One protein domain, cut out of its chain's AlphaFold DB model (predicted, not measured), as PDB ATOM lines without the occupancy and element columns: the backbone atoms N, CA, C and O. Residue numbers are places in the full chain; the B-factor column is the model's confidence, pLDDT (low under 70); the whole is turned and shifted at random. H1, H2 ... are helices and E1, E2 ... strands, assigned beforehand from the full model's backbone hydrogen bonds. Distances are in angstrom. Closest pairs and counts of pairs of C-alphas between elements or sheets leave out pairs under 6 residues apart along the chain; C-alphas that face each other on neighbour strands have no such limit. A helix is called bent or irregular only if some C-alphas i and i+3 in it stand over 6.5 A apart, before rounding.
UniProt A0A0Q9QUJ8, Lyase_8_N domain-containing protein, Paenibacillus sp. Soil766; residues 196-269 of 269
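AT A GLANCE: This is residues 196 to 269 of the 269 residues of the protein "Lyase_8_N domain-containing protein" of Paenibacillus sp. Soil766 (UniProt A0A0Q9QUJ8). This is a long helical hairpin, H1 and H2 side by side, with a small head of loops at its open end, where the short strand E1 lies and the short helix H3 packs on the first residues of H1. The long axis runs along the hairpin and on into the head, which is made mostly of the link before E1, E1 itself and the link after it. The printed part has 74 residues, with three named helices and one named strand in the order H1, H2, E1, H3, and its class is mostly helix. It is only just compact, close to loose, with a radius of gyration of the C-alphas of 13.1 A, and it spans 39 by 20 by 19 A, only just a rod.

IN THESE COORDINATES: Find C-alpha 200 at (204.667, 252.888, 341.830); from there the longest helix, H1, residues 200 to 216, runs 24.6 A to C-alpha 216 at (201.084, 277.210, 341.678). H2, residues 220 to 233, comes back over 21.2 A, and it is irregular, but only just: C-alphas 229 and 232 are 6.7 A apart. Further on, look for E1 at residues 249 to 251, 6.8 A long. H3, residues 262 to 268, measures 9.7 A and ends at C-alpha 268, at (196.929, 257.989, 334.148).

HOW THE PARTS SIT: Begin with H1, which touches H2 in a helical hairpin, the closest C-alphas being those of Cys 207 and Gly 226, 4.4 A apart. The two run opposite ways at a shallow tilt of 15 degrees. With residues 200 to 204 alone, H1 also touches H3, and there the closest C-alphas, those of Ala 201 and Leu 266, are 4.2 A apart. H1 and H3 run the same way at a shallow tilt of 34 degrees, only just short of steep. H2 is apart from both H3 and E1. E1 pairs with no named strand, but look beside it for two short antiparallel pairings: residues 242 to 243 with 249 to 250, and residues 250 to 251 with 256 to 257. The closest C-alphas of E1 and H3 are those of Phe 249 and Gly 263, 6.3 A apart. In H1 and H3 every O i to N i+4 pair is within hydrogen-bond range; in H2, 7 of 10 are.

THE WHOLE: Look from Val 217 to Asp 246 for the two C-alphas farthest apart, 40.6 A. The printed part has no cut and ends at residue 269, the chain's last residue. The link from H1 to H2 is tight, the one from E1 to H3 is short, and the one from H2 to E1, residues 234 to 248, is long. The mean pLDDT of the printed part is 92.3, and no printed residue is under 70.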
ATOM      1  N   ALA A 196     212.489 254.321 350.094       79.56
ATOM      2  CA  ALA A 196     212.348 253.049 349.383       79.56
ATOM      3  C   ALA A 196     210.911 252.492 349.395       79.56
ATOM      4  O   ALA A 196     210.550 251.749 348.495       79.56
ATOM      5  N   GLY A 197     210.091 252.865 350.384       82.06
ATOM      6  CA  GLY A 197     208.687 252.444 350.480       82.06
ATOM      7  C   GLY A 197     207.697 253.305 349.689       82.06
ATOM      8  O   GLY A 197     206.507 253.011 349.699       82.06
ATOM      9  N   LEU A 198     208.151 254.383 349.038       89.38
ATOM     10  CA  LEU A 198     207.309 255.208 348.176       89.38
ATOM     11  C   LEU A 198     207.597 254.854 346.717       89.38
ATOM     12  O   LEU A 198     208.549 255.363 346.121       89.38
ATOM     13  N   THR A 199     206.770 253.969 346.171       89.06
ATOM     14  CA  THR A 199     206.948 253.283 344.883       89.06
ATOM     15  C   THR A 199     205.686 253.408 344.022       89.06
ATOM     16  O   THR A 199     204.627 253.851 344.484       89.06
ATOM     17  N   GLY A 200     205.798 253.016 342.749       87.44
ATOM     18  CA  GLY A 200     204.667 252.888 341.830       87.44
ATOM     19  C   GLY A 200     203.738 254.110 341.815       87.44
ATOM     20  O   GLY A 200     204.195 255.253 341.864       87.44
ATOM     21  N   ALA A 201     202.423 253.869 341.790       88.69
ATOM     22  CA  ALA A 201     201.431 254.945 341.705       88.69
ATOM     23  C   ALA A 201     201.498 255.935 342.882       88.69
ATOM     24  O   ALA A 201     201.330 257.132 342.678       88.69
ATOM     25  N   ASN A 202     201.822 255.473 344.099       91.75
ATOM     26  CA  ASN A 202     201.967 256.359 345.262       91.75
ATOM     27  C   ASN A 202     203.068 257.398 345.036       91.75
ATOM     28  O   ASN A 202     202.909 258.571 345.380       91.75
ATOM     29  N   ARG A 203     204.181 256.976 344.427       94.31
ATOM     30  CA  ARG A 203     205.282 257.871 344.080       94.31
ATOM     31  C   ARG A 203     204.892 258.842 342.975       94.31
ATOM     32  O   ARG A 203     205.196 260.027 343.103       94.31
ATOM     33  N   VAL A 204     204.197 258.369 341.939       95.19
ATOM     34  CA  VAL A 204     203.703 259.229 340.850       95.19
ATOM     35  C   VAL A 204     202.750 260.294 341.391       95.19
ATOM     36  O   VAL A 204     202.963 261.475 341.122       95.19
ATOM     37  N   TRP A 205     201.791 259.931 342.251       96.38
ATOM     38  CA  TRP A 205     200.913 260.902 342.914       96.38
ATOM     39  C   TRP A 205     201.690 261.926 343.736       96.38
ATOM     40  O   TRP A 205     201.459 263.124 343.593       96.38
ATOM     41  N   ALA A 206     202.644 261.485 344.561       97.19
ATOM     42  CA  ALA A 206     203.469 262.394 345.356       97.19
ATOM     43  C   ALA A 206     204.238 263.397 344.477       97.19
ATOM     44  O   ALA A 206     204.328 264.582 344.810       97.19
ATOM     45  N   CYS A 207     204.771 262.929 343.343       97.50
ATOM     46  CA  CYS A 207     205.470 263.772 342.380       97.50
ATOM     47  C   CYS A 207     204.515 264.760 341.705       97.50
ATOM     48  O   CYS A 207     204.804 265.955 341.708       97.50
ATOM     49  N   ASN A 208     203.361 264.303 341.205       97.69
ATOM     50  CA  ASN A 208     202.346 265.162 340.588       97.69
ATOM     51  C   ASN A 208     201.876 266.257 341.564       97.69
ATOM     52  O   ASN A 208     201.911 267.446 341.243       97.69
ATOM     53  N   ILE A 209     201.539 265.879 342.804       98.50
ATOM     54  CA  ILE A 209     201.119 266.821 343.849       98.50
ATOM     55  C   ILE A 209     202.188 267.891 344.074       98.50
ATOM     56  O   ILE A 209     201.870 269.085 344.109       98.50
ATOM     57  N   LYS A 210     203.458 267.485 344.214       98.44
ATOM     58  CA  LYS A 210     204.554 268.420 344.477       98.44
ATOM     59  C   LYS A 210     204.880 269.304 343.270       98.44
ATOM     60  O   LYS A 210     205.088 270.501 343.465       98.44
ATOM     61  N   ILE A 211     204.895 268.760 342.054       98.38
ATOM     62  CA  ILE A 211     205.143 269.523 340.821       98.38
ATOM     63  C   ILE A 211     204.048 270.573 340.631       98.38
ATOM     64  O   ILE A 211     204.359 271.755 340.493       98.38
ATOM     65  N   THR A 212     202.779 270.168 340.702       98.62
ATOM     66  CA  THR A 212     201.636 271.071 340.519       98.62
ATOM     67  C   THR A 212     201.600 272.146 341.606       98.62
ATOM     68  O   THR A 212     201.492 273.333 341.296       98.62
ATOM     69  N   SER A 213     201.822 271.774 342.874       98.56
ATOM     70  CA  SER A 213     201.976 272.738 343.972       98.56
ATOM     71  C   SER A 213     203.145 273.700 343.723       98.56
ATOM     72  O   SER A 213     202.998 274.906 343.907       98.56
ATOM     73  N   GLY A 214     204.287 273.198 343.235       98.50
ATOM     74  CA  GLY A 214     205.454 273.992 342.847       98.50
ATOM     75  C   GLY A 214     205.161 275.010 341.746       98.50
ATOM     76  O   GLY A 214     205.598 276.152 341.854       98.50
ATOM     77  N   ILE A 215     204.375 274.639 340.735       98.62
ATOM     78  CA  ILE A 215     203.925 275.550 339.674       98.62
ATOM     79  C   ILE A 215     203.025 276.648 340.253       98.62
ATOM     80  O   ILE A 215     203.244 277.831 340.001       98.62
ATOM     81  N   ILE A 216     202.042 276.275 341.074       98.56
ATOM     82  CA  ILE A 216     201.084 277.210 341.678       98.56
ATOM     83  C   ILE A 216     201.795 278.247 342.562       98.56
ATOM     84  O   ILE A 216     201.525 279.447 342.451       98.56
ATOM     85  N   VAL A 217     202.729 277.805 343.408       98.06
ATOM     86  CA  VAL A 217     203.469 278.686 344.330       98.06
ATOM     87  C   VAL A 217     204.760 279.256 343.732       98.06
ATOM     88  O   VAL A 217     205.551 279.858 344.457       98.06
ATOM     89  N   LYS A 218     204.984 279.071 342.423       97.56
ATOM     90  CA  LYS A 218     206.143 279.586 341.674       97.56
ATOM     91  C   LYS A 218     207.498 279.180 342.276       97.56
ATOM     92  O   LYS A 218     208.417 279.987 342.409       97.56
ATOM     93  N   ASN A 219     207.623 277.908 342.657       97.94
ATOM     94  CA  ASN A 219     208.806 277.327 343.287       97.94
ATOM     95  C   ASN A 219     209.442 276.243 342.401       97.94
ATOM     96  O   ASN A 219     209.067 275.069 342.451       97.94
ATOM     97  N   GLY A 220     210.459 276.639 341.633       97.88
ATOM     98  CA  GLY A 220     211.209 275.740 340.755       97.88
ATOM     99  C   GLY A 220     211.924 274.591 341.475       97.88
ATOM    100  O   GLY A 220     212.023 273.504 340.915       97.88
ATOM    101  N   ALA A 221     212.357 274.771 342.728       97.94
ATOM    102  CA  ALA A 221     213.009 273.700 343.487       97.94
ATOM    103  C   ALA A 221     212.044 272.542 343.784       97.94
ATOM    104  O   ALA A 221     212.430 271.383 343.648       97.94
ATOM    105  N   LYS A 222     210.773 272.837 344.099       97.44
ATOM    106  CA  LYS A 222     209.731 271.804 344.246       97.44
ATOM    107  C   LYS A 222     209.490 271.040 342.946       97.44
ATOM    108  O   LYS A 222     209.330 269.824 342.977       97.44
ATOM    109  N   ILE A 223     209.468 271.749 341.816       98.00
ATOM    110  CA  ILE A 223     209.272 271.139 340.494       98.00
ATOM    111  C   ILE A 223     210.436 270.198 340.171       98.00
ATOM    112  O   ILE A 223     210.207 269.058 339.776       98.00
ATOM    113  N   ILE A 224     211.673 270.654 340.382       97.56
ATOM    114  CA  ILE A 224     212.887 269.854 340.181       97.56
ATOM    115  C   ILE A 224     212.868 268.614 341.075       97.56
ATOM    116  O   ILE A 224     213.073 267.511 340.583       97.56
ATOM    117  N   GLU A 225     212.551 268.775 342.361       96.75
ATOM    118  CA  GLU A 225     212.465 267.662 343.306       96.75
ATOM    119  C   GLU A 225     211.435 266.618 342.852       96.75
ATOM    120  O   GLU A 225     211.764 265.439 342.759       96.75
ATOM    121  N   GLY A 226     210.208 267.031 342.518       96.00
ATOM    122  CA  GLY A 226     209.179 266.103 342.045       96.00
ATOM    123  C   GLY A 226     209.558 265.412 340.732       96.00
ATOM    124  O   GLY A 226     209.376 264.205 340.605       96.00
ATOM    125  N   ARG A 227     210.150 266.145 339.778       96.00
ATOM    126  CA  ARG A 227     210.662 265.577 338.519       96.00
ATOM    127  C   ARG A 227     211.722 264.512 338.784       96.00
ATOM    128  O   ARG A 227     211.639 263.420 338.233       96.00
ATOM    129  N   ASP A 228     212.714 264.818 339.613       95.69
ATOM    130  CA  ASP A 228     213.844 263.919 339.851       95.69
ATOM    131  C   ASP A 228     213.388 262.636 340.554       95.69
ATOM    132  O   ASP A 228     213.882 261.548 340.244       95.69
ATOM    133  N   GLN A 229     212.387 262.738 341.434       94.94
ATOM    134  CA  GLN A 229     211.805 261.584 342.117       94.94
ATOM    135  C   GLN A 229     210.994 260.669 341.185       94.94
ATOM    136  O   GLN A 229     210.888 259.486 341.505       94.94
ATOM    137  N   LEU A 230     210.502 261.134 340.028       92.19
ATOM    138  CA  LEU A 230     209.844 260.261 339.041       92.19
ATOM    139  C   LEU A 230     210.803 259.250 338.406       92.19
ATOM    140  O   LEU A 230     210.351 258.190 337.988       92.19
ATOM    141  N   SER A 231     212.107 259.538 338.354       88.94
ATOM    142  CA  SER A 231     213.078 258.743 337.581       88.94
ATOM    143  C   SER A 231     213.026 257.245 337.898       88.94
ATOM    144  O   SER A 231     213.003 256.427 336.986       88.94
ATOM    145  N   SER A 232     212.914 256.881 339.180       86.56
ATOM    146  CA  SER A 232     212.893 255.476 339.612       86.56
ATOM    147  C   SER A 232     211.592 254.734 339.287       86.56
ATOM    148  O   SER A 232     211.505 253.536 339.527       86.56
ATOM    149  N   VAL A 233     210.544 255.427 338.830       89.00
ATOM    150  CA  VAL A 233     209.281 254.796 338.405       89.00
ATOM    151  C   VAL A 233     209.447 254.116 337.044       89.00
ATOM    152  O   VAL A 233     208.733 253.162 336.749       89.00
ATOM    153  N   PHE A 234     210.388 254.590 336.224       89.06
ATOM    154  CA  PHE A 234     210.599 254.094 334.863       89.06
ATOM    155  C   PHE A 234     211.484 252.843 334.794       89.06
ATOM    156  O   PHE A 234     211.558 252.209 333.741       89.06
ATOM    157  N   ASP A 235     212.142 252.483 335.895       91.38
ATOM    158  CA  ASP A 235     212.993 251.301 335.965       91.38
ATOM    159  C   ASP A 235     212.153 250.029 336.143       91.38
ATOM    160  O   ASP A 235     211.200 249.989 336.928       91.38
ATOM    161  N   TYR A 236     212.541 248.952 335.454       93.75
ATOM    162  CA  TYR A 236     212.008 247.630 335.765       93.75
ATOM    163  C   TYR A 236     212.539 247.145 337.117       93.75
ATOM    164  O   TYR A 236     213.736 247.236 337.397       93.75
ATOM    165  N   VAL A 237     211.664 246.547 337.919       92.38
ATOM    166  CA  VAL A 237     212.035 245.857 339.155       92.38
ATOM    167  C   VAL A 237     212.176 244.355 338.913       92.38
ATOM    168  O   VAL A 237     211.530 243.773 338.043       92.38
ATOM    169  N   THR A 238     213.035 243.711 339.700       94.00
ATOM    170  CA  THR A 238     213.189 242.245 339.728       94.00
ATOM    171  C   THR A 238     212.585 241.620 340.986       94.00
ATOM    172  O   THR A 238     212.374 240.410 341.040       94.00
ATOM    173  N   THR A 239     212.272 242.439 341.992       91.25
ATOM    174  CA  THR A 239     211.636 242.060 343.257       91.25
ATOM    175  C   THR A 239     210.829 243.236 343.802       91.25
ATOM    176  O   THR A 239     211.286 244.372 343.691       91.25
ATOM    177  N   GLY A 240     209.720 242.968 344.492       90.69
ATOM    178  CA  GLY A 240     208.936 243.998 345.175       90.69
ATOM    179  C   GLY A 240     207.878 244.656 344.287       90.69
ATOM    180  O   GLY A 240     207.398 244.068 343.322       90.69
ATOM    181  N   GLU A 241     207.471 245.864 344.668       91.69
ATOM    182  CA  GLU A 241     206.468 246.651 343.947       91.69
ATOM    183  C   GLU A 241     207.084 247.327 342.716       91.69
ATOM    184  O   GLU A 241     208.185 247.872 342.791       91.69
ATOM    185  N   GLY A 242     206.356 247.348 341.600       91.06
ATOM    186  CA  GLY A 242     206.779 248.017 340.374       91.06
ATOM    187  C   GLY A 242     206.470 247.231 339.106       91.06
ATOM    188  O   GLY A 242     205.771 246.214 339.119       91.06
ATOM    189  N   MET A 243     206.992 247.748 337.997       92.75
ATOM    190  CA  MET A 243     206.868 247.145 336.677       92.75
ATOM    191  C   MET A 243     207.973 246.107 336.466       92.75
ATOM    192  O   MET A 243     209.144 246.405 336.666       92.75
ATOM    193  N   TYR A 244     207.620 244.909 336.018       94.94
ATOM    194  CA  TYR A 244     208.558 243.843 335.674       94.94
ATOM    195  C   TYR A 244     208.768 243.774 334.160       94.94
ATOM    196  O   TYR A 244     207.900 244.151 333.368       94.94
ATOM    197  N   SER A 245     209.919 243.246 333.742       96.94
ATOM    198  CA  SER A 245     210.297 243.132 332.325       96.94
ATOM    199  C   SER A 245     209.381 242.223 331.498       96.94
ATOM    200  O   SER A 245     209.400 242.296 330.274       96.94
ATOM    201  N   ASP A 246     208.603 241.351 332.144       96.38
ATOM    202  CA  ASP A 246     207.649 240.449 331.488       96.38
ATOM    203  C   ASP A 246     206.250 241.062 331.296       96.38
ATOM    204  O   ASP A 246     205.368 240.414 330.735       96.38
ATOM    205  N   GLY A 247     206.040 242.309 331.733       93.81
ATOM    206  CA  GLY A 247     204.741 242.976 331.673       93.81
ATOM    207  C   GLY A 247     203.952 242.949 332.987       93.81
ATOM    208  O   GLY A 247     202.925 243.623 333.088       93.81
ATOM    209  N   SER A 248     204.402 242.212 334.003       94.75
ATOM    210  CA  SER A 248     203.727 242.171 335.304       94.75
ATOM    211  C   SER A 248     203.873 243.503 336.038       94.75
ATOM    212  O   SER A 248     204.941 244.110 336.037       94.75
ATOM    213  N   PHE A 249     202.811 243.949 336.706       93.56
ATOM    214  CA  PHE A 249     202.873 245.079 337.627       93.56
ATOM    215  C   PHE A 249     202.380 244.638 339.001       93.56
ATOM    216  O   PHE A 249     201.223 244.229 339.144       93.56
ATOM    217  N   LEU A 250     203.253 244.719 340.004       92.81
ATOM    218  CA  LEU A 250     202.933 244.360 341.383       92.81
ATOM    219  C   LEU A 250     202.847 245.616 342.244       92.81
ATOM    220  O   LEU A 250     203.676 246.516 342.119       92.81
ATOM    221  N   GLN A 251     201.856 245.672 343.129       89.12
ATOM    222  CA  GLN A 251     201.680 246.796 344.046       89.12
ATOM    223  C   GLN A 251     201.049 246.350 345.364       89.12
ATOM    224  O   GLN A 251     200.449 245.276 345.443       89.12
ATOM    225  N   HIS A 252     201.155 247.220 346.372       84.62
ATOM    226  CA  HIS A 252     200.890 246.962 347.787       84.62
ATOM    227  C   HIS A 252     201.934 246.033 348.384       84.62
ATOM    228  O   HIS A 252     202.476 245.153 347.724       84.62
ATOM    229  N   THR A 253     202.161 246.173 349.689       76.50
ATOM    230  CA  THR A 253     203.165 245.389 350.423       76.50
ATOM    231  C   THR A 253     202.911 243.875 350.333       76.50
ATOM    232  O   THR A 253     203.819 243.081 350.553       76.50
ATOM    233  N   ALA A 254     201.687 243.469 349.975       84.31
ATOM    234  CA  ALA A 254     201.300 242.086 349.697       84.31
ATOM    235  C   ALA A 254     201.650 241.588 348.272       84.31
ATOM    236  O   ALA A 254     201.378 240.431 347.967       84.31
ATOM    237  N   LEU A 255     202.244 242.430 347.417       88.62
ATOM    238  CA  LEU A 255     202.658 242.152 346.033       88.62
ATOM    239  C   LEU A 255     201.525 241.606 345.157       88.62
ATOM    240  O   LEU A 255     201.631 240.557 344.523       88.62
ATOM    241  N   ILE A 256     200.417 242.344 345.134       91.50
ATOM    242  CA  ILE A 256     199.215 241.988 344.385       91.50
ATOM    243  C   ILE A 256     199.459 242.271 342.892       91.50
ATOM    244  O   ILE A 256     199.909 243.374 342.572       91.50
ATOM    245  N   PRO A 257     199.136 241.342 341.968       94.06
ATOM    246  CA  PRO A 257     199.089 241.637 340.536       94.06
ATOM    247  C   PRO A 257     198.040 242.713 340.258       94.06
ATOM    248  O   PRO A 257     196.843 242.477 340.417       94.06
ATOM    249  N   TYR A 258     198.489 243.912 339.886       93.25
ATOM    250  CA  TYR A 258     197.657 245.116 339.941       93.25
ATOM    251  C   TYR A 258     197.682 245.961 338.665       93.25
ATOM    252  O   TYR A 258     197.365 247.152 338.709       93.25
ATOM    253  N   ASN A 259     198.021 245.362 337.519       92.75
ATOM    254  CA  ASN A 259     198.046 246.039 336.217       92.75
ATOM    255  C   ASN A 259     196.766 246.854 335.957       92.75
ATOM    256  O   ASN A 259     196.847 248.028 335.623       92.75
ATOM    257  N   GLY A 260     195.592 246.249 336.175       91.06
ATOM    258  CA  GLY A 260     194.283 246.870 335.939       91.06
ATOM    259  C   GLY A 260     193.766 247.782 337.057       91.06
ATOM    260  O   GLY A 260     192.610 248.185 337.008       91.06
ATOM    261  N   GLY A 261     194.570 248.071 338.083       89.06
ATOM    262  CA  GLY A 261     194.199 249.001 339.153       89.06
ATOM    263  C   GLY A 261     195.298 250.021 339.388       89.06
ATOM    264  O   GLY A 261     195.365 251.009 338.671       89.06
ATOM    265  N   TYR A 262     196.205 249.783 340.337       87.50
ATOM    266  CA  TYR A 262     197.311 250.722 340.572       87.50
ATOM    267  C   TYR A 262     198.233 250.906 339.357       87.50
ATOM    268  O   TYR A 262     198.850 251.960 339.235       87.50
ATOM    269  N   GLY A 263     198.325 249.916 338.463       87.25
ATOM    270  CA  GLY A 263     199.040 250.067 337.196       87.25
ATOM    271  C   GLY A 263     198.393 251.117 336.289       87.25
ATOM    272  O   GLY A 263     199.105 251.928 335.711       87.25
ATOM    273  N   ILE A 264     197.057 251.172 336.246       88.50
ATOM    274  CA  ILE A 264     196.317 252.237 335.556       88.50
ATOM    275  C   ILE A 264     196.594 253.579 336.234       88.50
ATOM    276  O   ILE A 264     197.015 254.515 335.569       88.50
ATOM    277  N   SER A 265     196.476 253.659 337.562       85.75
ATOM    278  CA  SER A 265     196.761 254.900 338.294       85.75
ATOM    279  C   SER A 265     198.175 255.435 338.061       85.75
ATOM    280  O   SER A 265     198.374 256.645 338.031       85.75
ATOM    281  N   LEU A 266     199.165 254.550 337.909       86.69
ATOM    282  CA  LEU A 266     200.536 254.933 337.576       86.69
ATOM    283  C   LEU A 266     200.645 255.555 336.178       86.69
ATOM    284  O   LEU A 266     201.467 256.445 335.998       86.69
ATOM    285  N   LEU A 267     199.856 255.080 335.211       87.31
ATOM    286  CA  LEU A 267     199.887 255.540 333.819       87.31
ATOM    287  C   LEU A 267     199.010 256.776 333.574       87.31
ATOM    288  O   LEU A 267     199.330 257.576 332.700       87.31
ATOM    289  N   ASP A 268     197.918 256.919 334.323       85.19
ATOM    290  CA  ASP A 268     196.929 257.989 334.148       85.19
ATOM    291  C   ASP A 268     197.372 259.347 334.729       85.19
ATOM    292  O   ASP A 268     196.768 260.370 334.404       85.19
ATOM    293  N   ASN A 269     198.377 259.366 335.616       76.75
ATOM    294  CA  ASN A 269     198.859 260.572 336.314       76.75
ATOM    295  C   ASN A 269     200.036 261.248 335.613       76.75
ATOM    296  O   ASN A 269     200.066 262.500 335.643       76.75
TER     297      ASN A 269